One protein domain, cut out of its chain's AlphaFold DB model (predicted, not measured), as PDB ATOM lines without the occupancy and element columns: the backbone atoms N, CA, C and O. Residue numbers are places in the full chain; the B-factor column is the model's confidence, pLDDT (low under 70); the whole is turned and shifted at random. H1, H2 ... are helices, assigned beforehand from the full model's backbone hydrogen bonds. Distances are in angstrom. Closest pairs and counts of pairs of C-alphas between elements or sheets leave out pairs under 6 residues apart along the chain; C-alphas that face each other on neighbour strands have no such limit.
ATOM      1  N   GLN A 712     -11.274  24.377 -28.286       56.56
ATOM      2  CA  GLN A 712     -10.587  25.516 -28.915       56.56
ATOM      3  C   GLN A 712      -9.246  25.139 -29.564       56.56
ATOM      4  O   GLN A 712      -8.670  25.956 -30.275       56.56
ATOM      5  N   GLU A 713      -8.757  23.923 -29.334       57.22
ATOM      6  CA  GLU A 713      -7.578  23.363 -29.997       57.22
ATOM      7  C   GLU A 713      -7.947  22.843 -31.403       57.22
ATOM      8  O   GLU A 713      -8.984  22.196 -31.577       57.22
ATOM      9  N   ASP A 714      -7.104  23.127 -32.407       49.75
ATOM     10  CA  ASP A 714      -7.302  22.759 -33.823       49.75
ATOM     11  C   ASP A 714      -7.086  21.250 -34.074       49.75
ATOM     12  O   ASP A 714      -6.143  20.825 -34.744       49.75
ATOM     13  N   TYR A 715      -7.970  20.419 -33.522       54.91
ATOM     14  CA  TYR A 715      -7.992  18.979 -33.773       54.91
ATOM     15  C   TYR A 715      -8.529  18.644 -35.168       54.91
ATOM     16  O   TYR A 715      -9.574  19.145 -35.595       54.91
ATOM     17  N   ASN A 716      -7.869  17.710 -35.856       52.56
ATOM     18  CA  ASN A 716      -8.376  17.185 -37.116       52.56
ATOM     19  C   ASN A 716      -9.464  16.133 -36.850       52.56
ATOM     20  O   ASN A 716      -9.181  14.949 -36.674       52.56
ATOM     21  N   PHE A 717     -10.728  16.563 -36.858       51.62
ATOM     22  CA  PHE A 717     -11.888  15.698 -36.601       51.62
ATOM     23  C   PHE A 717     -12.119  14.576 -37.635       51.62
ATOM     24  O   PHE A 717     -13.028  13.772 -37.426       51.62
ATOM     25  N   ASP A 718     -11.318  14.496 -38.705       50.44
ATOM     26  CA  ASP A 718     -11.297  13.365 -39.640       50.44
ATOM     27  C   ASP A 718     -10.153  12.356 -39.358       50.44
ATOM     28  O   ASP A 718     -10.220  11.219 -39.838       50.44
ATOM     29  N   ASP A 719      -9.139  12.687 -38.535       55.84
ATOM     30  CA  ASP A 719      -8.156  11.698 -38.056       55.84
ATOM     31  C   ASP A 719      -8.656  10.969 -36.799       55.84
ATOM     32  O   ASP A 719      -8.754  11.491 -35.686       55.84
ATOM     33  N   SER A 720      -8.889   9.673 -36.972       54.97
ATOM     34  CA  SER A 720      -9.230   8.739 -35.905       54.97
ATOM     35  C   SER A 720      -8.280   8.693 -34.713       54.97
ATOM     36  O   SER A 720      -8.750   8.446 -33.603       54.97
ATOM     37  N   ASN A 721      -6.981   8.923 -34.910       58.28
ATOM     38  CA  ASN A 721      -6.018   8.931 -33.810       58.28
ATOM     39  C   ASN A 721      -6.199  10.163 -32.916       58.28
ATOM     40  O   ASN A 721      -5.766  10.153 -31.766       58.28
ATOM     41  N   GLU A 722      -6.830  11.226 -33.417       58.00
ATOM     42  CA  GLU A 722      -7.142  12.426 -32.639       58.00
ATOM     43  C   GLU A 722      -8.504  12.305 -31.965       58.00
ATOM     44  O   GLU A 722      -8.606  12.569 -30.768       58.00
ATOM     45  N   ILE A 723      -9.508  11.760 -32.666       60.12
ATOM     46  CA  ILE A 723     -10.801  11.393 -32.062       60.12
ATOM     47  C   ILE A 723     -10.590  10.466 -30.852       60.12
ATOM     48  O   ILE A 723     -11.191  10.684 -29.801       60.12
ATOM     49  N   GLU A 724      -9.714   9.458 -30.948       64.88
ATOM     50  CA  GLU A 724      -9.450   8.552 -29.824       64.88
ATOM     51  C   GLU A 724      -8.727   9.243 -28.651       64.88
ATOM     52  O   GLU A 724      -9.042   8.952 -27.495       64.88
ATOM     53  N   LYS A 725      -7.823  10.208 -28.892       67.25
ATOM     54  CA  LYS A 725      -7.249  11.044 -27.812       67.25
ATOM     55  C   LYS A 725      -8.348  11.857 -27.121       67.25
ATOM     56  O   LYS A 725      -8.471  11.795 -25.900       67.25
ATOM     57  N   ILE A 726      -9.171  12.559 -27.904       65.44
ATOM     58  CA  ILE A 726     -10.276  13.401 -27.426       65.44
ATOM     59  C   ILE A 726     -11.260  12.581 -26.575       65.44
ATOM     60  O   ILE A 726     -11.635  12.996 -25.480       65.44
ATOM     61  N   GLU A 727     -11.640  11.380 -27.021       64.00
ATOM     62  CA  GLU A 727     -12.522  10.488 -26.259       64.00
ATOM     63  C   GLU A 727     -11.892   9.983 -24.956       64.00
ATOM     64  O   GLU A 727     -12.595   9.860 -23.952       64.00
ATOM     65  N   ASN A 728     -10.580   9.737 -24.936       69.81
ATOM     66  CA  ASN A 728      -9.868   9.362 -23.715       69.81
ATOM     67  C   ASN A 728      -9.747  10.535 -22.722       69.81
ATOM     68  O   ASN A 728      -9.883  10.308 -21.518       69.81
ATOM     69  N   GLU A 729      -9.572  11.781 -23.177       69.44
ATOM     70  CA  GLU A 729      -9.633  12.960 -22.296       69.44
ATOM     71  C   GLU A 729     -11.052  13.222 -21.771       69.44
ATOM     72  O   GLU A 729     -11.225  13.473 -20.577       69.44
ATOM     73  N   TYR A 730     -12.091  13.069 -22.597       69.31
ATOM     74  CA  TYR A 730     -13.478  13.139 -22.121       69.31
ATOM     75  C   TYR A 730     -13.813  12.030 -21.110       69.31
ATOM     76  O   TYR A 730     -14.500  12.305 -20.125       69.31
ATOM     77  N   HIS A 731     -13.300  10.808 -21.295       69.00
ATOM     78  CA  HIS A 731     -13.456   9.711 -20.334       69.00
ATOM     79  C   HIS A 731     -12.738  10.005 -19.006       69.00
ATOM     80  O   HIS A 731     -13.329   9.856 -17.932       69.00
ATOM     81  N   LYS A 732     -11.490  10.502 -19.058       73.81
ATOM     82  CA  LYS A 732     -10.770  10.991 -17.871       73.81
ATOM     83  C   LYS A 732     -11.581  12.064 -17.154       73.81
ATOM     84  O   LYS A 732     -11.813  11.925 -15.960       73.81
ATOM     85  N   LEU A 733     -12.069  13.083 -17.869       68.25
ATOM     86  CA  LEU A 733     -12.895  14.153 -17.302       68.25
ATOM     87  C   LEU A 733     -14.189  13.619 -16.674       68.25
ATOM     88  O   LEU A 733     -14.551  14.077 -15.595       68.25
ATOM     89  N   ALA A 734     -14.860  12.634 -17.281       65.56
ATOM     90  CA  ALA A 734     -16.052  12.002 -16.713       65.56
ATOM     91  C   ALA A 734     -15.748  11.260 -15.395       65.56
ATOM     92  O   ALA A 734     -16.460  11.444 -14.404       65.56
ATOM     93  N   ILE A 735     -14.656  10.487 -15.345       68.50
ATOM     94  CA  ILE A 735     -14.173   9.834 -14.117       68.50
ATOM     95  C   ILE A 735     -13.802  10.871 -13.054       68.50
ATOM     96  O   ILE A 735     -14.183  10.737 -11.891       68.50
ATOM     97  N   ASP A 736     -13.080  11.919 -13.436       68.62
ATOM     98  CA  ASP A 736     -12.593  12.943 -12.517       68.62
ATOM     99  C   ASP A 736     -13.756  13.764 -11.934       68.62
ATOM    100  O   ASP A 736     -13.789  14.060 -10.742       68.62
ATOM    101  N   PHE A 737     -14.772  14.051 -12.748       66.06
ATOM    102  CA  PHE A 737     -16.025  14.697 -12.361       66.06
ATOM    103  C   PHE A 737     -16.866  13.810 -11.418       66.06
ATOM    104  O   PHE A 737     -17.354  14.285 -10.386       66.06
ATOM    105  N   MET A 738     -16.947  12.499 -11.682       68.50
ATOM    106  CA  MET A 738     -17.562  11.528 -10.767       68.50
ATOM    107  C   MET A 738     -16.815  11.461  -9.423       68.50
ATOM    108  O   MET A 738     -17.427  11.603  -8.366       68.50
ATOM    109  N   ASN A 739     -15.487  11.327  -9.442       67.50
ATOM    110  CA  ASN A 739     -14.662  11.264  -8.234       67.50
ATOM    111  C   ASN A 739     -14.735  12.566  -7.413       67.50
ATOM    112  O   ASN A 739     -14.868  12.527  -6.189       67.50
ATOM    113  N   LYS A 740     -14.727  13.733  -8.069       62.94
ATOM    114  CA  LYS A 740     -14.786  15.053  -7.413       62.94
ATOM    115  C   LYS A 740     -16.146  15.380  -6.782       62.94
ATOM    116  O   LYS A 740     -16.192  16.305  -5.966       62.94
ATOM    117  N   THR A 741     -17.211  14.638  -7.114       58.69
ATOM    118  CA  THR A 741     -18.541  14.713  -6.469       58.69
ATOM    119  C   THR A 741     -18.759  13.653  -5.373       58.69
ATOM    120  O   THR A 741     -19.759  13.707  -4.658       58.69
ATOM    121  N   PHE A 742     -17.819  12.721  -5.180       58.00
ATOM    122  CA  PHE A 742     -17.953  11.537  -4.310       58.00
ATOM    123  C   PHE A 742     -17.683  11.782  -2.807       58.00
ATOM    124  O   PHE A 742     -17.743  10.863  -1.975       58.00
ATOM    125  N   GLU A 743     -17.348  13.020  -2.443       54.44
ATOM    126  CA  GLU A 743     -17.006  13.440  -1.077       54.44
ATOM    127  C   GLU A 743     -18.248  13.530  -0.156       54.44
ATOM    128  O   GLU A 743     -18.122  13.354   1.056       54.44
ATOM    129  N   ASP A 744     -19.457  13.717  -0.707       58.06
ATOM    130  CA  ASP A 744     -20.706  13.818   0.067       58.06
ATOM    131  C   ASP A 744     -21.340  12.443   0.388       58.06
ATOM    132  O   ASP A 744     -21.450  11.556  -0.467       58.06
ATOM    133  N   LYS A 745     -21.834  12.272   1.625       56.44
ATOM    134  CA  LYS A 745     -22.549  11.061   2.073       56.44
ATOM    135  C   LYS A 745     -23.838  10.804   1.280       56.44
ATOM    136  O   LYS A 745     -24.164   9.643   1.031       56.44
ATOM    137  N   ASN A 746     -24.555  11.850   0.870       58.44
ATOM    138  CA  ASN A 746     -25.780  11.716   0.077       58.44
ATOM    139  C   ASN A 746     -25.473  11.239  -1.350       58.44
ATOM    140  O   ASN A 746     -26.143  10.336  -1.855       58.44
ATOM    141  N   ASN A 747     -24.401  11.756  -1.957       63.66
ATOM    142  CA  ASN A 747     -23.975  11.368  -3.303       63.66
ATOM    143  C   ASN A 747     -23.560   9.891  -3.359       63.66
ATOM    144  O   ASN A 747     -23.966   9.176  -4.273       63.66
ATOM    145  N   ARG A 748     -22.872   9.383  -2.323       66.25
ATOM    146  CA  ARG A 748     -22.570   7.942  -2.186       66.25
ATOM    147  C   ARG A 748     -23.829   7.072  -2.114       66.25
ATOM    148  O   ARG A 748     -23.863   5.996  -2.706       66.25
ATOM    149  N   LYS A 749     -24.890   7.532  -1.436       70.81
ATOM    150  CA  LYS A 749     -26.180   6.818  -1.400       70.81
ATOM    151  C   LYS A 749     -26.850   6.804  -2.782       70.81
ATOM    152  O   LYS A 749     -27.384   5.769  -3.176       70.81
ATOM    153  N   SER A 750     -26.782   7.912  -3.526       73.19
ATOM    154  CA  SER A 750     -27.256   7.991  -4.917       73.19
ATOM    155  C   SER A 750     -26.495   7.018  -5.830       73.19
ATOM    156  O   SER A 750     -27.107   6.171  -6.480       73.19
ATOM    157  N   TYR A 751     -25.158   7.047  -5.787       80.25
ATOM    158  CA  TYR A 751     -24.290   6.153  -6.557       80.25
ATOM    159  C   TYR A 751     -24.574   4.671  -6.285       80.25
ATOM    160  O   TYR A 751     -24.840   3.918  -7.220       80.25
ATOM    161  N   ASN A 752     -24.607   4.256  -5.013       81.31
ATOM    162  CA  ASN A 752     -24.876   2.863  -4.644       81.31
ATOM    163  C   ASN A 752     -26.256   2.397  -5.149       81.31
ATOM    164  O   ASN A 752     -26.405   1.260  -5.593       81.31
ATOM    165  N   ASN A 753     -27.267   3.276  -5.141       84.62
ATOM    166  CA  ASN A 753     -28.586   2.969  -5.696       84.62
ATOM    167  C   ASN A 753     -28.553   2.777  -7.224       84.62
ATOM    168  O   ASN A 753     -29.243   1.895  -7.736       84.62
ATOM    169  N   ILE A 754     -27.763   3.571  -7.954       85.69
ATOM    170  CA  ILE A 754     -27.589   3.438  -9.411       85.69
ATOM    171  C   ILE A 754     -26.804   2.160  -9.742       85.69
ATOM    172  O   ILE A 754     -27.254   1.368 -10.568       85.69
ATOM    173  N   GLN A 755     -25.706   1.889  -9.033       87.12
ATOM    174  CA  GLN A 755     -24.914   0.666  -9.193       87.12
ATOM    175  C   GLN A 755     -25.754  -0.597  -8.938       87.12
ATOM    176  O   GLN A 755     -25.723  -1.535  -9.736       87.12
ATOM    177  N   ASN A 756     -26.584  -0.599  -7.890       87.75
ATOM    178  CA  ASN A 756     -27.501  -1.704  -7.598       87.75
ATOM    179  C   ASN A 756     -28.577  -1.889  -8.684       87.75
ATOM    180  O   ASN A 756     -28.905  -3.026  -9.024       87.75
ATOM    181  N   LYS A 757     -29.106  -0.801  -9.272       88.44
ATOM    182  CA  LYS A 757     -30.029  -0.880 -10.421       88.44
ATOM    183  C   LYS A 757     -29.353  -1.477 -11.657       88.44
ATOM    184  O   LYS A 757     -29.933  -2.361 -12.283       88.44
ATOM    185  N   ILE A 758     -28.139  -1.034 -11.990       88.94
ATOM    186  CA  ILE A 758     -27.375  -1.544 -13.141       88.94
ATOM    187  C   ILE A 758     -27.083  -3.037 -12.969       88.94
ATOM    188  O   ILE A 758     -27.428  -3.827 -13.844       88.94
ATOM    189  N   ASN A 759     -26.541  -3.437 -11.815       87.56
ATOM    190  CA  ASN A 759     -26.220  -4.836 -11.523       87.56
ATOM    191  C   ASN A 759     -27.459  -5.749 -11.561       87.56
ATOM    192  O   ASN A 759     -27.361  -6.885 -12.019       87.56
ATOM    193  N   LYS A 760     -28.630  -5.256 -11.124       88.31
ATOM    194  CA  LYS A 760     -29.897  -6.002 -11.189       88.31
ATOM    195  C   LYS A 760     -30.458  -6.113 -12.612       88.31
ATOM    196  O   LYS A 760     -31.001  -7.156 -12.965       88.31
ATOM    197  N   ASN A 761     -30.362  -5.052 -13.412       85.06
ATOM    198  CA  ASN A 761     -31.011  -4.982 -14.724       85.06
ATOM    199  C   ASN A 761     -30.148  -5.543 -15.869       85.06
ATOM    200  O   ASN A 761     -30.695  -5.960 -16.888       85.06
ATOM    201  N   PHE A 762     -28.819  -5.554 -15.711       88.00
ATOM    202  CA  PHE A 762     -27.853  -5.859 -16.770       88.00
ATOM    203  C   PHE A 762     -26.761  -6.840 -16.297       88.00
ATOM    204  O   PHE A 762     -25.565  -6.562 -16.388       88.00
ATOM    205  N   VAL A 763     -27.172  -8.008 -15.789       84.38
ATOM    206  CA  VAL A 763     -26.279  -9.035 -15.202       84.38
ATOM    207  C   VAL A 763     -25.098  -9.385 -16.128       84.38
ATOM    208  O   VAL A 763     -23.937  -9.308 -15.712       84.38
ATOM    209  N   ASN A 764     -25.391  -9.673 -17.403       86.75
ATOM    210  CA  ASN A 764     -24.431 -10.135 -18.418       86.75
ATOM    211  C   ASN A 764     -23.729  -8.993 -19.201       86.75
ATOM    212  O   ASN A 764     -23.098  -9.238 -20.236       86.75
ATOM    213  N   LEU A 765     -23.835  -7.742 -18.737       91.25
ATOM    214  CA  LEU A 765     -23.047  -6.602 -19.234       91.25
ATOM    215  C   LEU A 765     -21.569  -6.787 -18.846       91.25
ATOM    216  O   LEU A 765     -21.289  -7.268 -17.745       91.25
ATOM    217  N   SER A 766     -20.616  -6.426 -19.709       90.88
ATOM    218  CA  SER A 766     -19.188  -6.550 -19.360       90.88
ATOM    219  C   SER A 766     -18.790  -5.599 -18.227       90.88
ATOM    220  O   SER A 766     -19.402  -4.548 -18.047       90.88
ATOM    221  N   ASP A 767     -17.734  -5.913 -17.472       87.25
ATOM    222  CA  ASP A 767     -17.294  -5.058 -16.356       87.25
ATOM    223  C   ASP A 767     -16.728  -3.704 -16.817       87.25
ATOM    224  O   ASP A 767     -16.735  -2.731 -16.060       87.25
ATOM    225  N   LYS A 768     -16.291  -3.613 -18.078       86.62
ATOM    226  CA  LYS A 768     -15.905  -2.360 -18.735       86.62
ATOM    227  C   LYS A 768     -17.144  -1.512 -19.050       86.62
ATOM    228  O   LYS A 768     -17.222  -0.367 -18.611       86.62
ATOM    229  N   SER A 769     -18.168  -2.096 -19.672       90.44
ATOM    230  CA  SER A 769     -19.445  -1.412 -19.917       90.44
ATOM    231  C   SER A 769     -20.238  -1.099 -18.646       90.44
ATOM    232  O   SER A 769     -20.907  -0.071 -18.598       90.44
ATOM    233  N   LYS A 770     -20.145  -1.920 -17.590       89.19
ATOM    234  CA  LYS A 770     -20.717  -1.622 -16.263       89.19
ATOM    235  C   LYS A 770     -20.116  -0.347 -15.673       89.19
ATOM    236  O   LYS A 770     -20.858   0.433 -15.086       89.19
ATOM    237  N   LYS A 771     -18.809  -0.109 -15.857       85.88
ATOM    238  CA  LYS A 771     -18.152   1.145 -15.451       85.88
ATOM    239  C   LYS A 771     -18.668   2.326 -16.273       85.88
ATOM    240  O   LYS A 771     -19.206   3.246 -15.671       85.88
ATOM    241  N   PHE A 772     -18.607   2.261 -17.608       87.94
ATOM    242  CA  PHE A 772     -19.111   3.340 -18.473       87.94
ATOM    243  C   PHE A 772     -20.593   3.673 -18.198       87.94
ATOM    244  O   PHE A 772     -20.954   4.838 -18.068       87.94
ATOM    245  N   LEU A 773     -21.461   2.664 -18.037       90.69
ATOM    246  CA  LEU A 773     -22.884   2.869 -17.732       90.69
ATOM    247  C   LEU A 773     -23.103   3.504 -16.356       90.69
ATOM    248  O   LEU A 773     -23.985   4.344 -16.207       90.69
ATOM    249  N   LEU A 774     -22.306   3.123 -15.357       87.50
ATOM    250  CA  LEU A 774     -22.391   3.684 -14.011       87.50
ATOM    251  C   LEU A 774     -21.928   5.145 -13.980       87.50
ATOM    252  O   LEU A 774     -22.621   5.966 -13.382       87.50
ATOM    253  N   THR A 775     -20.848   5.487 -14.691       83.56
ATOM    254  CA  THR A 775     -20.445   6.882 -14.926       83.56
ATOM    255  C   THR A 775     -21.565   7.652 -15.636       83.56
ATOM    256  O   THR A 775     -22.021   8.675 -15.130       83.56
ATOM    257  N   ALA A 776     -22.067   7.147 -16.769       87.81
ATOM    258  CA  ALA A 776     -23.078   7.821 -17.586       87.81
ATOM    259  C   ALA A 776     -24.386   8.097 -16.822       87.81
ATOM    260  O   ALA A 776     -24.904   9.214 -16.863       87.81
ATOM    261  N   GLU A 777     -24.908   7.102 -16.099       90.19
ATOM    262  CA  GLU A 777     -26.146   7.215 -15.319       90.19
ATOM    263  C   GLU A 777     -25.986   8.136 -14.103       90.19
ATOM    264  O   GLU A 777     -26.849   8.981 -13.857       90.19
ATOM    265  N   TYR A 778     -24.888   8.003 -13.349       85.25
ATOM    266  CA  TYR A 778     -24.626   8.841 -12.176       85.25
ATOM    267  C   TYR A 778     -24.405  10.305 -12.569       85.25
ATOM    268  O   TYR A 778     -24.963  11.205 -11.939       85.25
ATOM    269  N   LEU A 779     -23.648  10.564 -13.638       80.12
ATOM    270  CA  LEU A 779     -23.468  11.924 -14.135       80.12
ATOM    271  C   LEU A 779     -24.761  12.484 -14.742       80.12
ATOM    272  O   LEU A 779     -25.077  13.648 -14.509       80.12
ATOM    273  N   TYR A 780     -25.553  11.680 -15.460       85.56
ATOM    274  CA  TYR A 780     -26.837  12.147 -15.980       85.56
ATOM    275  C   TYR A 780     -27.806  12.526 -14.852       85.56
ATOM    276  O   TYR A 780     -28.291  13.653 -14.837       85.56
ATOM    277  N   GLU A 781     -28.087  11.649 -13.884       82.81
ATOM    278  CA  GLU A 781     -29.131  11.934 -12.885       82.81
ATOM    279  C   GLU A 781     -28.781  13.096 -11.937       82.81
ATOM    280  O   GLU A 781     -29.685  13.818 -11.520       82.81
ATOM    281  N   ASN A 782     -27.496  13.338 -11.646       73.56
ATOM    282  CA  ASN A 782     -27.075  14.475 -10.813       73.56
ATOM    283  C   ASN A 782     -27.020  15.820 -11.571       73.56
ATOM    284  O   ASN A 782     -27.034  16.874 -10.934       73.56
ATOM    285  N   HIS A 783     -26.938  15.808 -12.909       71.94
ATOM    286  CA  HIS A 783     -26.625  17.008 -13.704       71.94
ATOM    287  C   HIS A 783     -27.595  17.290 -14.870       71.94
ATOM    288  O   HIS A 783     -27.516  18.342 -15.502       71.94
ATOM    289  N   ARG A 784     -28.572  16.408 -15.119       74.06
ATOM    290  CA  ARG A 784     -29.607  16.507 -16.171       74.06
ATOM    291  C   ARG A 784     -30.322  17.856 -16.266       74.06
ATOM    292  O   ARG A 784     -30.773  18.205 -17.351       74.06
ATOM    293  N   ASP A 785     -30.472  18.595 -15.171       69.69
ATOM    294  CA  ASP A 785     -31.291  19.816 -15.109       69.69
ATOM    295  C   ASP A 785     -30.467  21.117 -15.210       69.69
ATOM    296  O   ASP A 785     -30.997  22.208 -15.033       69.69
ATOM    297  N   MET A 786     -29.187  21.006 -15.583       65.38
ATOM    298  CA  MET A 786     -28.291  22.128 -15.889       65.38
ATOM    299  C   MET A 786     -28.097  22.314 -17.411       65.38
ATOM    300  O   MET A 786     -28.371  21.416 -18.210       65.38
ATOM    301  N   THR A 787     -27.580  23.473 -17.825       55.84
ATOM    302  CA  THR A 787     -27.469  23.915 -19.233       55.84
ATOM    303  C   THR A 787     -26.036  23.864 -19.792       55.84
ATOM    304  O   THR A 787     -25.584  24.819 -20.419       55.84
ATOM    305  N   PHE A 788     -25.292  22.780 -19.542       65.50
ATOM    306  CA  PHE A 788     -23.908  22.602 -20.021       65.50
ATOM    307  C   PHE A 788     -23.803  21.603 -21.194       65.50
ATOM    308  O   PHE A 788     -24.804  21.094 -21.699       65.50
ATOM    309  N   ASP A 789     -22.572  21.349 -21.640       69.94
ATOM    310  CA  ASP A 789     -22.230  20.411 -22.711       69.94
ATOM    311  C   ASP A 789     -22.150  18.953 -22.219       69.94
ATOM    312  O   ASP A 789     -21.237  18.574 -21.489       69.94
ATOM    313  N   PHE A 790     -23.085  18.100 -22.635       78.12
ATOM    314  CA  PHE A 790     -23.159  16.708 -22.181       78.12
ATOM    315  C   PHE A 790     -22.209  15.756 -22.943       78.12
ATOM    316  O   PHE A 790     -22.353  14.536 -22.824       78.12
ATOM    317  N   SER A 791     -21.232  16.270 -23.706       79.50
ATOM    318  CA  SER A 791     -20.289  15.457 -24.493       79.50
ATOM    319  C   SER A 791     -19.615  14.315 -23.711       79.50
ATOM    320  O   SER A 791     -19.628  13.196 -24.229       79.50
ATOM    321  N   PRO A 792     -19.116  14.504 -22.466       78.31
ATOM    322  CA  PRO A 792     -18.517  13.406 -21.700       78.31
ATOM    323  C   PRO A 792     -19.502  12.247 -21.481       78.31
ATOM    324  O   PRO A 792     -19.187  11.090 -21.735       78.31
ATOM    325  N   ILE A 793     -20.739  12.568 -21.089       85.44
ATOM    326  CA  ILE A 793     -21.794  11.587 -20.793       85.44
ATOM    327  C   ILE A 793     -22.225  10.855 -22.077       85.44
ATOM    328  O   ILE A 793     -22.509   9.658 -22.044       85.44
ATOM    329  N   MET A 794     -22.236  11.543 -23.224       87.75
ATOM    330  CA  MET A 794     -22.511  10.920 -24.523       87.75
ATOM    331  C   MET A 794     -21.435   9.902 -24.918       87.75
ATOM    332  O   MET A 794     -21.762   8.838 -25.445       87.75
ATOM    333  N   ILE A 795     -20.163  10.220 -24.668       83.75
ATOM    334  CA  ILE A 795     -19.033   9.346 -24.999       83.75
ATOM    335  C   ILE A 795     -19.068   8.080 -24.135       83.75
ATOM    336  O   ILE A 795     -18.941   6.992 -24.694       83.75
ATOM    337  N   GLU A 796     -19.381   8.180 -22.836       86.94
ATOM    338  CA  GLU A 796     -19.621   7.001 -21.987       86.94
ATOM    339  C   GLU A 796     -20.717   6.087 -22.583       86.94
ATOM    340  O   GLU A 796     -20.493   4.887 -22.759       86.94
ATOM    341  N   TYR A 797     -21.879   6.636 -22.981       90.69
ATOM    342  CA  TYR A 797     -22.941   5.847 -23.634       90.69
ATOM    343  C   TYR A 797     -22.496   5.221 -24.967       90.69
ATOM    344  O   TYR A 797     -22.880   4.090 -25.278       90.69
ATOM    345  N   GLY A 798     -21.678   5.930 -25.748       88.62
ATOM    346  CA  GLY A 798     -21.086   5.416 -26.982       88.62
ATOM    347  C   GLY A 798     -20.147   4.232 -26.735       88.62
ATOM    348  O   GLY A 798     -20.244   3.222 -27.433       88.62
ATOM    349  N   LYS A 799     -19.292   4.317 -25.708       87.31
ATOM    350  CA  LYS A 799     -18.312   3.276 -25.359       87.31
ATOM    351  C   LYS A 799     -18.954   1.981 -24.862       87.31
ATOM    352  O   LYS A 799     -18.452   0.910 -25.192       87.31
ATOM    353  N   ILE A 800     -20.091   2.056 -24.161       92.06
ATOM    354  CA  ILE A 800     -20.920   0.873 -23.847       92.06
ATOM    355  C   ILE A 800     -21.309   0.145 -25.138       92.06
ATOM    356  O   ILE A 800     -21.169  -1.071 -25.239       92.06
ATOM    357  N   LEU A 801     -21.813   0.885 -26.131       90.56
ATOM    358  CA  LEU A 801     -22.317   0.279 -27.359       90.56
ATOM    359  C   LEU A 801     -21.182  -0.281 -28.235       90.56
ATOM    360  O   LEU A 801     -21.352  -1.343 -28.828       90.56
ATOM    361  N   GLU A 802     -20.018   0.373 -28.271       89.25
ATOM    362  CA  GLU A 802     -18.815  -0.169 -28.925       89.25
ATOM    363  C   GLU A 802     -18.361  -1.493 -28.292       89.25
ATOM    364  O   GLU A 802     -18.147  -2.480 -28.998       89.25
ATOM    365  N   GLU A 803     -18.260  -1.545 -26.963       90.56
ATOM    366  CA  GLU A 803     -17.786  -2.726 -26.237       90.56
ATOM    367  C   GLU A 803     -18.758  -3.911 -26.368       90.56
ATOM    368  O   GLU A 803     -18.356  -5.012 -26.748       90.56
ATOM    369  N   GLU A 804     -20.053  -3.702 -26.112       92.88
ATOM    370  CA  GLU A 804     -21.031  -4.798 -26.116       92.88
ATOM    371  C   GLU A 804     -21.295  -5.352 -27.527       92.88
ATOM    372  O   GLU A 804     -21.466  -6.565 -27.675       92.88
ATOM    373  N   LEU A 805     -21.252  -4.513 -28.576       90.69
ATOM    374  CA  LEU A 805     -21.295  -4.993 -29.965       90.69
ATOM    375  C   LEU A 805     -20.011  -5.732 -30.362       90.69
ATOM    376  O   LEU A 805     -20.091  -6.746 -31.054       90.69
ATOM    377  N   THR A 806     -18.840  -5.281 -29.901       90.00
ATOM    378  CA  THR A 806     -17.568  -5.987 -30.136       90.00
ATOM    379  C   THR A 806     -17.592  -7.382 -29.509       90.00
ATOM    380  O   THR A 806     -17.217  -8.359 -30.161       90.00
ATOM    381  N   ILE A 807     -18.089  -7.500 -28.272       90.06
ATOM    382  CA  ILE A 807     -18.251  -8.783 -27.573       90.06
ATOM    383  C   ILE A 807     -19.230  -9.695 -28.324       90.06
ATOM    384  O   ILE A 807     -18.898 -10.853 -28.578       90.06
ATOM    385  N   LEU A 808     -20.399  -9.181 -28.726       90.69
ATOM    386  CA  LEU A 808     -21.397  -9.931 -29.497       90.69
ATOM    387  C   LEU A 808     -20.819 -10.467 -30.818       90.69
ATOM    388  O   LEU A 808     -20.913 -11.661 -31.106       90.69
ATOM    389  N   LEU A 809     -20.201  -9.598 -31.623       89.12
ATOM    390  CA  LEU A 809     -19.681  -9.979 -32.934       89.12
ATOM    391  C   LEU A 809     -18.496 -10.955 -32.827       89.12
ATOM    392  O   LEU A 809     -18.418 -11.881 -33.634       89.12
ATOM    393  N   ARG A 810     -17.614 -10.821 -31.823       88.75
ATOM    394  CA  ARG A 810     -16.548 -11.812 -31.564       88.75
ATOM    395  C   ARG A 810     -17.120 -13.143 -31.069       88.75
ATOM    396  O   ARG A 810     -16.727 -14.190 -31.579       88.75
ATOM    397  N   GLY A 811     -18.101 -13.117 -30.163       86.25
ATOM    398  CA  GLY A 811     -18.791 -14.312 -29.658       86.25
ATOM    399  C   GLY A 811     -19.442 -15.140 -30.771       86.25
ATOM    400  O   GLY A 811     -19.260 -16.356 -30.831       86.25
ATOM    401  N   LYS A 812     -20.105 -14.479 -31.730       88.00
ATOM    402  CA  LYS A 812     -20.682 -15.126 -32.925       88.00
ATOM    403  C   LYS A 812     -19.674 -15.392 -34.062       88.00
ATOM    404  O   LYS A 812     -20.088 -15.858 -35.123       88.00
ATOM    405  N   ARG A 813     -18.374 -15.116 -33.867       86.25
ATOM    406  CA  ARG A 813     -17.293 -15.242 -34.875       86.25
ATOM    407  C   ARG A 813     -17.579 -14.476 -36.181       86.25
ATOM    408  O   ARG A 813     -17.345 -14.977 -37.278       86.25
ATOM    409  N   LEU A 814     -18.124 -13.268 -36.047       85.00
ATOM    410  CA  LEU A 814     -18.462 -12.340 -37.137       85.00
ATOM    411  C   LEU A 814     -17.390 -11.260 -37.352       85.00
ATOM    412  O   LEU A 814     -17.389 -10.608 -38.392       85.00
ATOM    413  N   ILE A 815     -16.493 -11.080 -36.376       84.56
ATOM    414  CA  ILE A 815     -15.263 -10.286 -36.482       84.56
ATOM    415  C   ILE A 815     -14.101 -11.033 -35.827       84.56
ATOM    416  O   ILE A 815     -14.311 -11.821 -34.899       84.56
ATOM    417  N   ASN A 816     -12.880 -10.771 -36.284       77.00
ATOM    418  CA  ASN A 816     -11.679 -11.390 -35.720       77.00
ATOM    419  C   ASN A 816     -11.268 -10.732 -34.389       77.00
ATOM    420  O   ASN A 816     -11.541  -9.560 -34.133       77.00
ATOM    421  N   ASN A 817     -10.526 -11.463 -33.550       67.19
ATOM    422  CA  ASN A 817     -10.021 -10.933 -32.272       67.19
ATOM    423  C   ASN A 817      -9.042  -9.753 -32.438       67.19
ATOM    424  O   ASN A 817      -8.911  -8.947 -31.522       67.19
ATOM    425  N   GLN A 818      -8.387  -9.642 -33.600       59.41
ATOM    426  CA  GLN A 818      -7.502  -8.528 -33.963       59.41
ATOM    427  C   GLN A 818      -8.221  -7.381 -34.698       59.41
ATOM    428  O   GLN A 818      -7.640  -6.311 -34.850       59.41
ATOM    429  N   GLU A 819      -9.477  -7.552 -35.129       60.97
ATOM    430  CA  GLU A 819     -10.248  -6.430 -35.671       60.97
ATOM    431  C   GLU A 819     -10.683  -5.512 -34.526       60.97
ATOM    432  O   GLU A 819     -11.590  -5.844 -33.756       60.97
ATOM    433  N   SER A 820     -10.044  -4.345 -34.425       54.97
ATOM    434  CA  SER A 820     -10.654  -3.174 -33.796       54.97
ATOM    435  C   SER A 820     -11.608  -2.540 -34.807       54.97
ATOM    436  O   SER A 820     -11.221  -2.280 -35.945       54.97
ATOM    437  N   ALA A 821     -12.862  -2.340 -34.414       63.78
ATOM    438  CA  ALA A 821     -13.926  -1.819 -35.264       63.78
ATOM    439  C   ALA A 821     -14.624  -0.680 -34.515       63.78
ATOM    440  O   ALA A 821     -14.966  -0.833 -33.342       63.78
ATOM    441  N   ARG A 822     -14.818   0.472 -35.165       72.19
ATOM    442  CA  ARG A 822     -15.442   1.649 -34.541       72.19
ATOM    443  C   ARG A 822     -16.952   1.452 -34.478       72.19
ATOM    444  O   ARG A 822     -17.495   0.598 -35.179       72.19
ATOM    445  N   LEU A 823     -17.668   2.288 -33.720       79.75
ATOM    446  CA  LEU A 823     -19.135   2.215 -33.647       79.75
ATOM    447  C   LEU A 823     -19.824   2.157 -35.024       79.75
ATOM    448  O   LEU A 823     -20.795   1.426 -35.183       79.75
ATOM    449  N   TYR A 824     -19.322   2.879 -36.030       81.25
ATOM    450  CA  TYR A 824     -19.849   2.814 -37.399       81.25
ATOM    451  C   TYR A 824     -19.689   1.423 -38.033       81.25
ATOM    452  O   TYR A 824     -20.656   0.861 -38.544       81.25
ATOM    453  N   ASP A 825     -18.492   0.846 -37.946       82.12
ATOM    454  CA  ASP A 825     -18.154  -0.449 -38.543       82.12
ATOM    455  C   ASP A 825     -18.889  -1.593 -37.831       82.12
ATOM    456  O   ASP A 825     -19.418  -2.498 -38.476       82.12
ATOM    457  N   LEU A 826     -18.980  -1.512 -36.498       87.00
ATOM    458  CA  LEU A 826     -19.753  -2.426 -35.657       87.00
ATOM    459  C   LEU A 826     -21.241  -2.393 -36.025       87.00
ATOM    460  O   LEU A 826     -21.834  -3.450 -36.228       87.00
ATOM    461  N   ILE A 827     -21.835  -1.202 -36.164       86.75
ATOM    462  CA  ILE A 827     -23.236  -1.054 -36.582       86.75
ATOM    463  C   ILE A 827     -23.435  -1.633 -37.983       86.75
ATOM    464  O   ILE A 827     -24.333  -2.445 -38.164       86.75
ATOM    465  N   ASN A 828     -22.582  -1.297 -38.954       85.50
ATOM    466  CA  ASN A 828     -22.708  -1.808 -40.322       85.50
ATOM    467  C   ASN A 828     -22.594  -3.339 -40.394       85.50
ATOM    468  O   ASN A 828     -23.391  -3.977 -41.086       85.50
ATOM    469  N   LYS A 829     -21.656  -3.942 -39.649       86.38
ATOM    470  CA  LYS A 829     -21.544  -5.404 -39.543       86.38
ATOM    471  C   LYS A 829     -22.775  -6.015 -38.867       86.38
ATOM    472  O   LYS A 829     -23.283  -7.021 -39.352       86.38
ATOM    473  N   VAL A 830     -23.322  -5.403 -37.810       86.81
ATOM    474  CA  VAL A 830     -24.602  -5.848 -37.224       86.81
ATOM    475  C   VAL A 830     -25.720  -5.800 -38.265       86.81
ATOM    476  O   VAL A 830     -26.360  -6.830 -38.472       86.81
ATOM    477  N   SER A 831     -25.901  -4.675 -38.968       85.81
ATOM    478  CA  SER A 831     -26.927  -4.484 -40.006       85.81
ATOM    479  C   SER A 831     -26.899  -5.601 -41.054       85.81
ATOM    480  O   SER A 831     -27.936  -6.201 -41.338       85.81
ATOM    481  N   GLN A 832     -25.709  -5.948 -41.565       87.19
ATOM    482  CA  GLN A 832     -25.505  -7.053 -42.515       87.19
ATOM    483  C   GLN A 832     -25.986  -8.409 -41.967       87.19
ATOM    484  O   GLN A 832     -26.559  -9.216 -42.703       87.19
ATOM    485  N   TYR A 833     -25.787  -8.669 -40.672       86.75
ATOM    486  CA  TYR A 833     -26.134  -9.941 -40.037       86.75
ATOM    487  C   TYR A 833     -27.555 -10.001 -39.445       86.75
ATOM    488  O   TYR A 833     -28.034 -11.111 -39.188       86.75
ATOM    489  N   THR A 834     -28.269  -8.877 -39.285       84.31
ATOM    490  CA  THR A 834     -29.614  -8.840 -38.660       84.31
ATOM    491  C   THR A 834     -30.646  -9.757 -39.319       84.31
ATOM    492  O   THR A 834     -31.450 -10.367 -38.626       84.31
ATOM    493  N   ASN A 835     -30.621  -9.909 -40.645       81.38
ATOM    494  CA  ASN A 835     -31.604 -10.736 -41.356       81.38
ATOM    495  C   ASN A 835     -31.345 -12.254 -41.261       81.38
ATOM    496  O   ASN A 835     -32.154 -13.016 -41.782       81.38
ATOM    497  N   HIS A 836     -30.249 -12.707 -40.634       81.56
ATOM    498  CA  HIS A 836     -29.944 -14.143 -40.546       81.56
ATOM    499  C   HIS A 836     -29.195 -14.577 -39.271       81.56
ATOM    500  O   HIS A 836     -29.708 -15.414 -38.534       81.56
ATOM    501  N   LYS A 837     -28.006 -14.029 -38.973       83.56
ATOM    502  CA  LYS A 837     -27.202 -14.443 -37.798       83.56
ATOM    503  C   LYS A 837     -27.507 -13.659 -36.516       83.56
ATOM    504  O   LYS A 837     -27.169 -14.135 -35.439       83.56
ATOM    505  N   LEU A 838     -28.145 -12.489 -36.615       87.06
ATOM    506  CA  LEU A 838     -28.535 -11.636 -35.479       87.06
ATOM    507  C   LEU A 838     -30.035 -11.238 -35.525       87.06
ATOM    508  O   LEU A 838     -30.347 -10.048 -35.450       87.06
ATOM    509  N   PRO A 839     -30.986 -12.193 -35.640       83.81
ATOM    510  CA  PRO A 839     -32.411 -11.893 -35.850       83.81
ATOM    511  C   PRO A 839     -33.043 -11.053 -34.729       83.81
ATOM    512  O   PRO A 839     -33.911 -10.222 -34.991       83.81
ATOM    513  N   TYR A 840     -32.562 -11.199 -33.492       84.50
ATOM    514  CA  TYR A 840     -33.012 -10.426 -32.328       84.50
ATOM    515  C   TYR A 840     -32.643  -8.930 -32.386       84.50
ATOM    516  O   TYR A 840     -33.201  -8.130 -31.633       84.50
ATOM    517  N   LEU A 841     -31.744  -8.536 -33.299       88.31
ATOM    518  CA  LEU A 841     -31.368  -7.143 -33.560       88.31
ATOM    519  C   LEU A 841     -32.002  -6.570 -34.841       88.31
ATOM    520  O   LEU A 841     -31.635  -5.478 -35.270       88.31
ATOM    521  N   LYS A 842     -32.971  -7.259 -35.459       87.50
ATOM    522  CA  LYS A 842     -33.660  -6.756 -36.656       87.50
ATOM    523  C   LYS A 842     -34.304  -5.385 -36.402       87.50
ATOM    524  O   LYS A 842     -35.110  -5.224 -35.487       87.50
ATOM    525  N   GLY A 843     -33.945  -4.401 -37.230       85.06
ATOM    526  CA  GLY A 843     -34.392  -3.010 -37.099       85.06
ATOM    527  C   GLY A 843     -33.584  -2.154 -36.113       85.06
ATOM    528  O   GLY A 843     -33.954  -1.003 -35.885       85.06
ATOM    529  N   PHE A 844     -32.486  -2.671 -35.544       88.56
ATOM    530  CA  PHE A 844     -31.581  -1.895 -34.687       88.56
ATOM    531  C   PHE A 844     -30.854  -0.774 -35.449       88.56
ATOM    532  O   PHE A 844     -30.529   0.255 -34.865       88.56
ATOM    533  N   ASP A 845     -30.657  -0.933 -36.758       84.25
ATOM    534  CA  ASP A 845     -29.844  -0.078 -37.636       84.25
ATOM    535  C   ASP A 845     -30.182   1.422 -37.534       84.25
ATOM    536  O   ASP A 845     -29.290   2.275 -37.572       84.25
ATOM    537  N   LYS A 846     -31.473   1.756 -37.370       86.69
ATOM    538  CA  LYS A 846     -31.957   3.138 -37.212       86.69
ATOM    539  C   LYS A 846     -31.690   3.688 -35.797       86.69
ATOM    540  O   LYS A 846     -30.978   4.688 -35.717       86.69
ATOM    541  N   PRO A 847     -32.159   3.062 -34.694       89.19
ATOM    542  CA  PRO A 847     -31.745   3.424 -33.331       89.19
ATOM    543  C   PRO A 847     -30.223   3.537 -33.151       89.19
ATOM    544  O   PRO A 847     -29.736   4.498 -32.555       89.19
ATOM    545  N   ALA A 848     -29.461   2.599 -33.711       85.38
ATOM    546  CA  ALA A 848     -28.008   2.580 -33.628       85.38
ATOM    547  C   ALA A 848     -27.369   3.781 -34.342       85.38
ATOM    548  O   ALA A 848     -26.475   4.425 -33.793       85.38
ATOM    549  N   ASN A 849     -27.860   4.139 -35.535       86.75
ATOM    550  CA  ASN A 849     -27.403   5.343 -36.227       86.75
ATOM    551  C   ASN A 849     -27.790   6.635 -35.496       86.75
ATOM    552  O   ASN A 849     -26.985   7.561 -35.502       86.75
ATOM    553  N   THR A 850     -28.938   6.702 -34.810       89.00
ATOM    554  CA  THR A 850     -29.258   7.843 -33.931       89.00
ATOM    555  C   THR A 850     -28.233   7.975 -32.800       89.00
ATOM    556  O   THR A 850     -27.672   9.053 -32.616       89.00
ATOM    557  N   VAL A 851     -27.904   6.880 -32.098       88.25
ATOM    558  CA  VAL A 851     -26.857   6.886 -31.054       88.25
ATOM    559  C   VAL A 851     -25.498   7.299 -31.632       88.25
ATOM    560  O   VAL A 851     -24.803   8.118 -31.034       88.25
ATOM    561  N   ARG A 852     -25.134   6.809 -32.825       86.88
ATOM    562  CA  ARG A 852     -23.899   7.200 -33.525       86.88
ATOM    563  C   ARG A 852     -23.871   8.689 -33.883       86.88
ATOM    564  O   ARG A 852     -22.872   9.342 -33.622       86.88
ATOM    565  N   ILE A 853     -24.942   9.241 -34.453       84.69
ATOM    566  CA  ILE A 853     -25.029  10.670 -34.809       84.69
ATOM    567  C   ILE A 853     -24.927  11.539 -33.549       84.69
ATOM    568  O   ILE A 853     -24.177  12.516 -33.533       84.69
ATOM    569  N   ASN A 854     -25.602  11.141 -32.472       86.31
ATOM    570  CA  ASN A 854     -25.537  11.824 -31.184       86.31
ATOM    571  C   ASN A 854     -24.117  11.762 -30.575       86.31
ATOM    572  O   ASN A 854     -23.622  12.782 -30.099       86.31
ATOM    573  N   ARG A 855     -23.416  10.620 -30.683       83.19
ATOM    574  CA  ARG A 855     -22.001  10.451 -30.285       83.19
ATOM    575  C   ARG A 855     -21.044  11.295 -31.127       83.19
ATOM    576  O   ARG A 855     -20.221  12.004 -30.563       83.19
ATOM    577  N   ASN A 856     -21.170  11.293 -32.452       76.81
ATOM    578  CA  ASN A 856     -20.347  12.142 -33.321       76.81
ATOM    579  C   ASN A 856     -20.595  13.639 -33.048       76.81
ATOM    580  O   ASN A 856     -19.659  14.434 -33.064       76.81
ATOM    581  N   THR A 857     -21.828  14.031 -32.711       72.12
ATOM    582  CA  THR A 857     -22.153  15.417 -32.321       72.12
ATOM    583  C   THR A 857     -21.434  15.850 -31.034       72.12
ATOM    584  O   THR A 857     -21.184  17.038 -30.866       72.12
ATOM    585  N   ALA A 858     -21.063  14.910 -30.157       69.44
ATOM    586  CA  ALA A 858     -20.253  15.181 -28.969       69.44
ATOM    587  C   ALA A 858     -18.743  15.314 -29.250       69.44
ATOM    588  O   ALA A 858     -18.051  15.959 -28.462       69.44
ATOM    589  N   ALA A 859     -18.256  14.726 -30.350       59.28
ATOM    590  CA  ALA A 859     -16.850  14.747 -30.759       59.28
ATOM    591  C   ALA A 859     -16.472  15.969 -31.622       59.28
ATOM    592  O   ALA A 859     -15.308  16.345 -31.651       59.28
ATOM    593  N   HIS A 860     -17.432  16.600 -32.306       59.84
ATOM    594  CA  HIS A 860     -17.221  17.831 -33.083       59.84
ATOM    595  C   HIS A 860     -17.422  19.112 -32.229       59.84
ATOM    596  O   HIS A 860     -18.022  19.035 -31.155       59.84
ATOM    597  N   PRO A 861     -17.048  20.321 -32.712       52.88
ATOM    598  CA  PRO A 861     -17.169  21.587 -31.959       52.88
ATOM    599  C   PRO A 861     -18.587  22.026 -31.536       52.88
ATOM    600  O   PRO A 861     -18.756  23.070 -30.907       52.88
ATOM    601  N   LYS A 862     -19.636  21.270 -31.882       59.38
ATOM    602  CA  LYS A 862     -21.021  21.573 -31.493       59.38
ATOM    603  C   LYS A 862     -21.275  21.177 -30.032       59.38
ATOM    604  O   LYS A 862     -20.569  20.358 -29.447       59.38
ATOM    605  N   LEU A 863     -22.296  21.782 -29.425       63.38
ATOM    606  CA  LEU A 863     -22.708  21.471 -28.055       63.38
ATOM    607  C   LEU A 863     -23.649  20.259 -28.035       63.38
ATOM    608  O   LEU A 863     -24.739  20.278 -28.619       63.38
ATOM    609  N   CYS A 864     -23.252  19.210 -27.320       74.88
ATOM    610  CA  CYS A 864     -24.075  18.042 -27.066       74.88
ATOM    611  C   CYS A 864     -25.121  18.378 -25.991       74.88
ATOM    612  O   CYS A 864     -24.907  18.195 -24.796       74.88
ATOM    613  N   ASN A 865     -26.277  18.887 -26.413       78.06
ATOM    614  CA  ASN A 865     -27.359  19.264 -25.501       78.06
ATOM    615  C   ASN A 865     -28.099  18.056 -24.865       78.06
ATOM    616  O   ASN A 865     -28.002  16.911 -25.317       78.06
ATOM    617  N   LYS A 866     -28.917  18.354 -23.842       82.56
ATOM    618  CA  LYS A 866     -29.761  17.410 -23.079       82.56
ATOM    619  C   LYS A 866     -30.629  16.487 -23.951       82.56
ATOM    620  O   LYS A 866     -30.816  15.328 -23.584       82.56
ATOM    621  N   LYS A 867     -31.135  16.954 -25.103       85.94
ATOM    622  CA  LYS A 867     -32.023  16.168 -25.983       85.94
ATOM    623  C   LYS A 867     -31.297  14.961 -26.577       85.94
ATOM    624  O   LYS A 867     -31.852  13.867 -26.546       85.94
ATOM    625  N   HIS A 868     -30.058  15.133 -27.050       87.00
ATOM    626  CA  HIS A 868     -29.275  14.023 -27.605       87.00
ATOM    627  C   HIS A 868     -29.072  12.916 -26.558       87.00
ATOM    628  O   HIS A 868     -29.248  11.737 -26.855       87.00
ATOM    629  N   ILE A 869     -28.746  13.288 -25.310       88.56
ATOM    630  CA  ILE A 869     -28.578  12.328 -24.207       88.56
ATOM    631  C   ILE A 869     -29.891  11.622 -23.887       88.56
ATOM    632  O   ILE A 869     -29.901  10.406 -23.735       88.56
ATOM    633  N   GLN A 870     -30.999  12.360 -23.791       89.75
ATOM    634  CA  GLN A 870     -32.309  11.774 -23.507       89.75
ATOM    635  C   GLN A 870     -32.736  10.774 -24.587       89.75
ATOM    636  O   GLN A 870     -33.275   9.721 -24.258       89.75
ATOM    637  N   GLU A 871     -32.440  11.057 -25.855       92.38
ATOM    638  CA  GLU A 871     -32.696  10.152 -26.976       92.38
ATOM    639  C   GLU A 871     -31.782   8.913 -26.945       92.38
ATOM    640  O   GLU A 871     -32.280   7.788 -27.002       92.38
ATOM    641  N   THR A 872     -30.471   9.088 -26.746       92.69
ATOM    642  CA  THR A 872     -29.509   7.979 -26.601       92.69
ATOM    643  C   THR A 872     -29.842   7.082 -25.401       92.69
ATOM    644  O   THR A 872     -29.903   5.859 -25.537       92.69
ATOM    645  N   ARG A 873     -30.131   7.673 -24.233       93.38
ATOM    646  CA  ARG A 873     -30.529   6.954 -23.013       93.38
ATOM    647  C   ARG A 873     -31.857   6.222 -23.203       93.38
ATOM    648  O   ARG A 873     -31.979   5.076 -22.776       93.38
ATOM    649  N   LYS A 874     -32.835   6.845 -23.877       93.75
ATOM    650  CA  LYS A 874     -34.098   6.185 -24.232       93.75
ATOM    651  C   LYS A 874     -33.828   4.945 -25.087       93.75
ATOM    652  O   LYS A 874     -34.283   3.870 -24.711       93.75
ATOM    653  N   ILE A 875     -33.059   5.074 -26.168       93.94
ATOM    654  CA  ILE A 875     -32.746   3.965 -27.082       93.94
ATOM    655  C   ILE A 875     -32.063   2.809 -26.339       93.94
ATOM    656  O   ILE A 875     -32.492   1.660 -26.448       93.94
ATOM    657  N   LEU A 876     -31.011   3.098 -25.569       92.62
ATOM    658  CA  LEU A 876     -30.231   2.057 -24.900       92.62
ATOM    659  C   LEU A 876     -31.013   1.392 -23.755       92.62
ATOM    660  O   LEU A 876     -31.019   0.162 -23.670       92.62
ATOM    661  N   LEU A 877     -31.671   2.178 -22.893       91.81
ATOM    662  CA  LEU A 877     -32.219   1.696 -21.619       91.81
ATOM    663  C   LEU A 877     -33.744   1.510 -21.631       91.81
ATOM    664  O   LEU A 877     -34.220   0.455 -21.221       91.81
ATOM    665  N   ASN A 878     -34.512   2.495 -22.109       88.62
ATOM    666  CA  ASN A 878     -35.984   2.460 -22.045       88.62
ATOM    667  C   ASN A 878     -36.581   1.571 -23.145       88.62
ATOM    668  O   ASN A 878     -37.432   0.731 -22.866       88.62
ATOM    669  N   ASP A 879     -36.077   1.710 -24.374       90.69
ATOM    670  CA  ASP A 879     -36.422   0.871 -25.529       90.69
ATOM    671  C   ASP A 879     -35.666  -0.488 -25.486       90.69
ATOM    672  O   ASP A 879     -35.863  -1.363 -26.331       90.69
ATOM    673  N   GLN A 880     -34.823  -0.674 -24.457       90.69
ATOM    674  CA  GLN A 880     -34.084  -1.887 -24.080       90.69
ATOM    675  C   GLN A 880     -33.123  -2.459 -25.139       90.69
ATOM    676  O   GLN A 880     -32.763  -3.637 -25.067       90.69
ATOM    677  N   TRP A 881     -32.639  -1.656 -26.093       93.56
ATOM    678  CA  TRP A 881     -31.691  -2.152 -27.102       93.56
ATOM    679  C   TRP A 881     -30.368  -2.646 -26.506       93.56
ATOM    680  O   TRP A 881     -29.855  -3.665 -26.967       93.56
ATOM    681  N   LEU A 882     -29.862  -2.018 -25.436       92.56
ATOM    682  CA  LEU A 882     -28.672  -2.509 -24.729       92.56
ATOM    683  C   LEU A 882     -28.904  -3.921 -24.171       92.56
ATOM    684  O   LEU A 882     -28.056  -4.797 -24.325       92.56
ATOM    685  N   LYS A 883     -30.083  -4.167 -23.588       90.31
ATOM    686  CA  LYS A 883     -30.452  -5.491 -23.081       90.31
ATOM    687  C   LYS A 883     -30.540  -6.520 -24.214       90.31
ATOM    688  O   LYS A 883     -29.957  -7.588 -24.091       90.31
ATOM    689  N   ARG A 884     -31.177  -6.186 -25.343       90.88
ATOM    690  CA  ARG A 884     -31.268  -7.086 -26.513       90.88
ATOM    691  C   ARG A 884     -29.897  -7.489 -27.058       90.88
ATOM    692  O   ARG A 884     -29.731  -8.633 -27.462       90.88
ATOM    693  N   ILE A 885     -28.918  -6.581 -27.056       91.19
ATOM    694  CA  ILE A 885     -27.531  -6.875 -27.457       91.19
ATOM    695  C   ILE A 885     -26.883  -7.866 -26.484       91.19
ATOM    696  O   ILE A 885     -26.281  -8.844 -26.922       91.19
ATOM    697  N   ILE A 886     -27.043  -7.646 -25.176       90.06
ATOM    698  CA  ILE A 886     -26.516  -8.522 -24.118       90.06
ATOM    699  C   ILE A 886     -27.140  -9.922 -24.186       90.06
ATOM    700  O   ILE A 886     -26.414 -10.913 -24.142       90.06
ATOM    701  N   ASP A 887     -28.461  -9.995 -24.343       87.06
ATOM    702  CA  ASP A 887     -29.231 -11.241 -24.439       87.06
ATOM    703  C   ASP A 887     -28.982 -11.988 -25.772       87.06
ATOM    704  O   ASP A 887     -29.352 -13.153 -25.904       87.06
ATOM    705  N   SER A 888     -28.339 -11.345 -26.760       84.44
ATOM    706  CA  SER A 888     -27.989 -11.944 -28.063       84.44
ATOM    707  C   SER A 888     -26.585 -12.563 -28.128       84.44
ATOM    708  O   SER A 888     -26.265 -13.163 -29.158       84.44
TER     709      SER A 888
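What this domain is: This is residues 712 to 888 of the 889 residues of an uncharacterized protein of Alkalibacterium olivapovliticus (UniProt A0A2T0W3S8). A compact body of helices is built round the long helix H4, which runs through its middle and touches six of the other seven. H3 packs antiparallel on H4, H2 covers H3 away from H4, H5, H6, H7 and H8 pack round other sides of H4, and H1 crosses steeply over the first residues of H4. The printed part has 177 residues with eight named helices, H1 to H8 in that order, and no named strand; the class is all helix. H4, H5, H6 and H7 form a bundle, helices packed side by side. The radius of gyration of the C-alphas is 16.2 A, and the C-alphas span 49 by 43 by 29 A.

Where its parts are: H1, residues 720 to 741, begins at C-alpha 720 (-9.230, 8.739, -35.905) and is 31.4 A long. H2, residues 745 to 761, measures 24.7 A, and H3, residues 767 to 783, 24.1 A. H4, residues 791 to 811, is 30.3 A long from C-alpha 791 at (-20.289, 15.457, -24.493). H5 is residues 823 to 834; H6, residues 845 to 859, is 20.9 A long. H7 is residues 866 to 878, and H8, residues 881 to 887, ends at C-alpha 887 (-29.231, -11.241, -24.439).

How they stand to each other: H4 is the hub. It touches H3, a helical hairpin at a shallow tilt of 24 degrees, with the closest C-alphas, those of Ser 769 and Ile 800, 4.8 A apart. H1 touches H4 with residues 727 to 734 alone, at a steep tilt of 65 degrees; the closest C-alphas are those of Tyr 730 and Pro 792, 5.1 A. H6 touches H4 at a steep tilt of 44 degrees, the C-alphas of Ser 791 and Ala 858 being closest at 4.5 A. H5 and H6 form a helical hairpin at 2 degrees, closest at the C-alphas of Ser 831 and Asp 845, 5.8 A. H6 and H7 are another, closest at the C-alphas of Val 851 and Thr 872, 5.3 A. H7 and H8 touch only at the corner, with the C-alphas of Leu 876 and Leu 882 closest at 4.8 A. H2 touches H3 at a steep tilt of 48 degrees, closest at the C-alphas of Gln 755 and Leu 774, 6.2 A, and is apart from H4. Every O i to N i+4 pair is within hydrogen-bond range in H2 to H8; in H1 17 of 18 are.

The domain as a whole: The two C-alphas farthest apart, those of Asp 744 and His 836, are 50.2 A apart. The printed part has no cut. The link from H4 to H5, 11 residues, is long. The mean pLDDT of the printed part is 78.8; residues under 70 include 712 to 731 and 733 to 748.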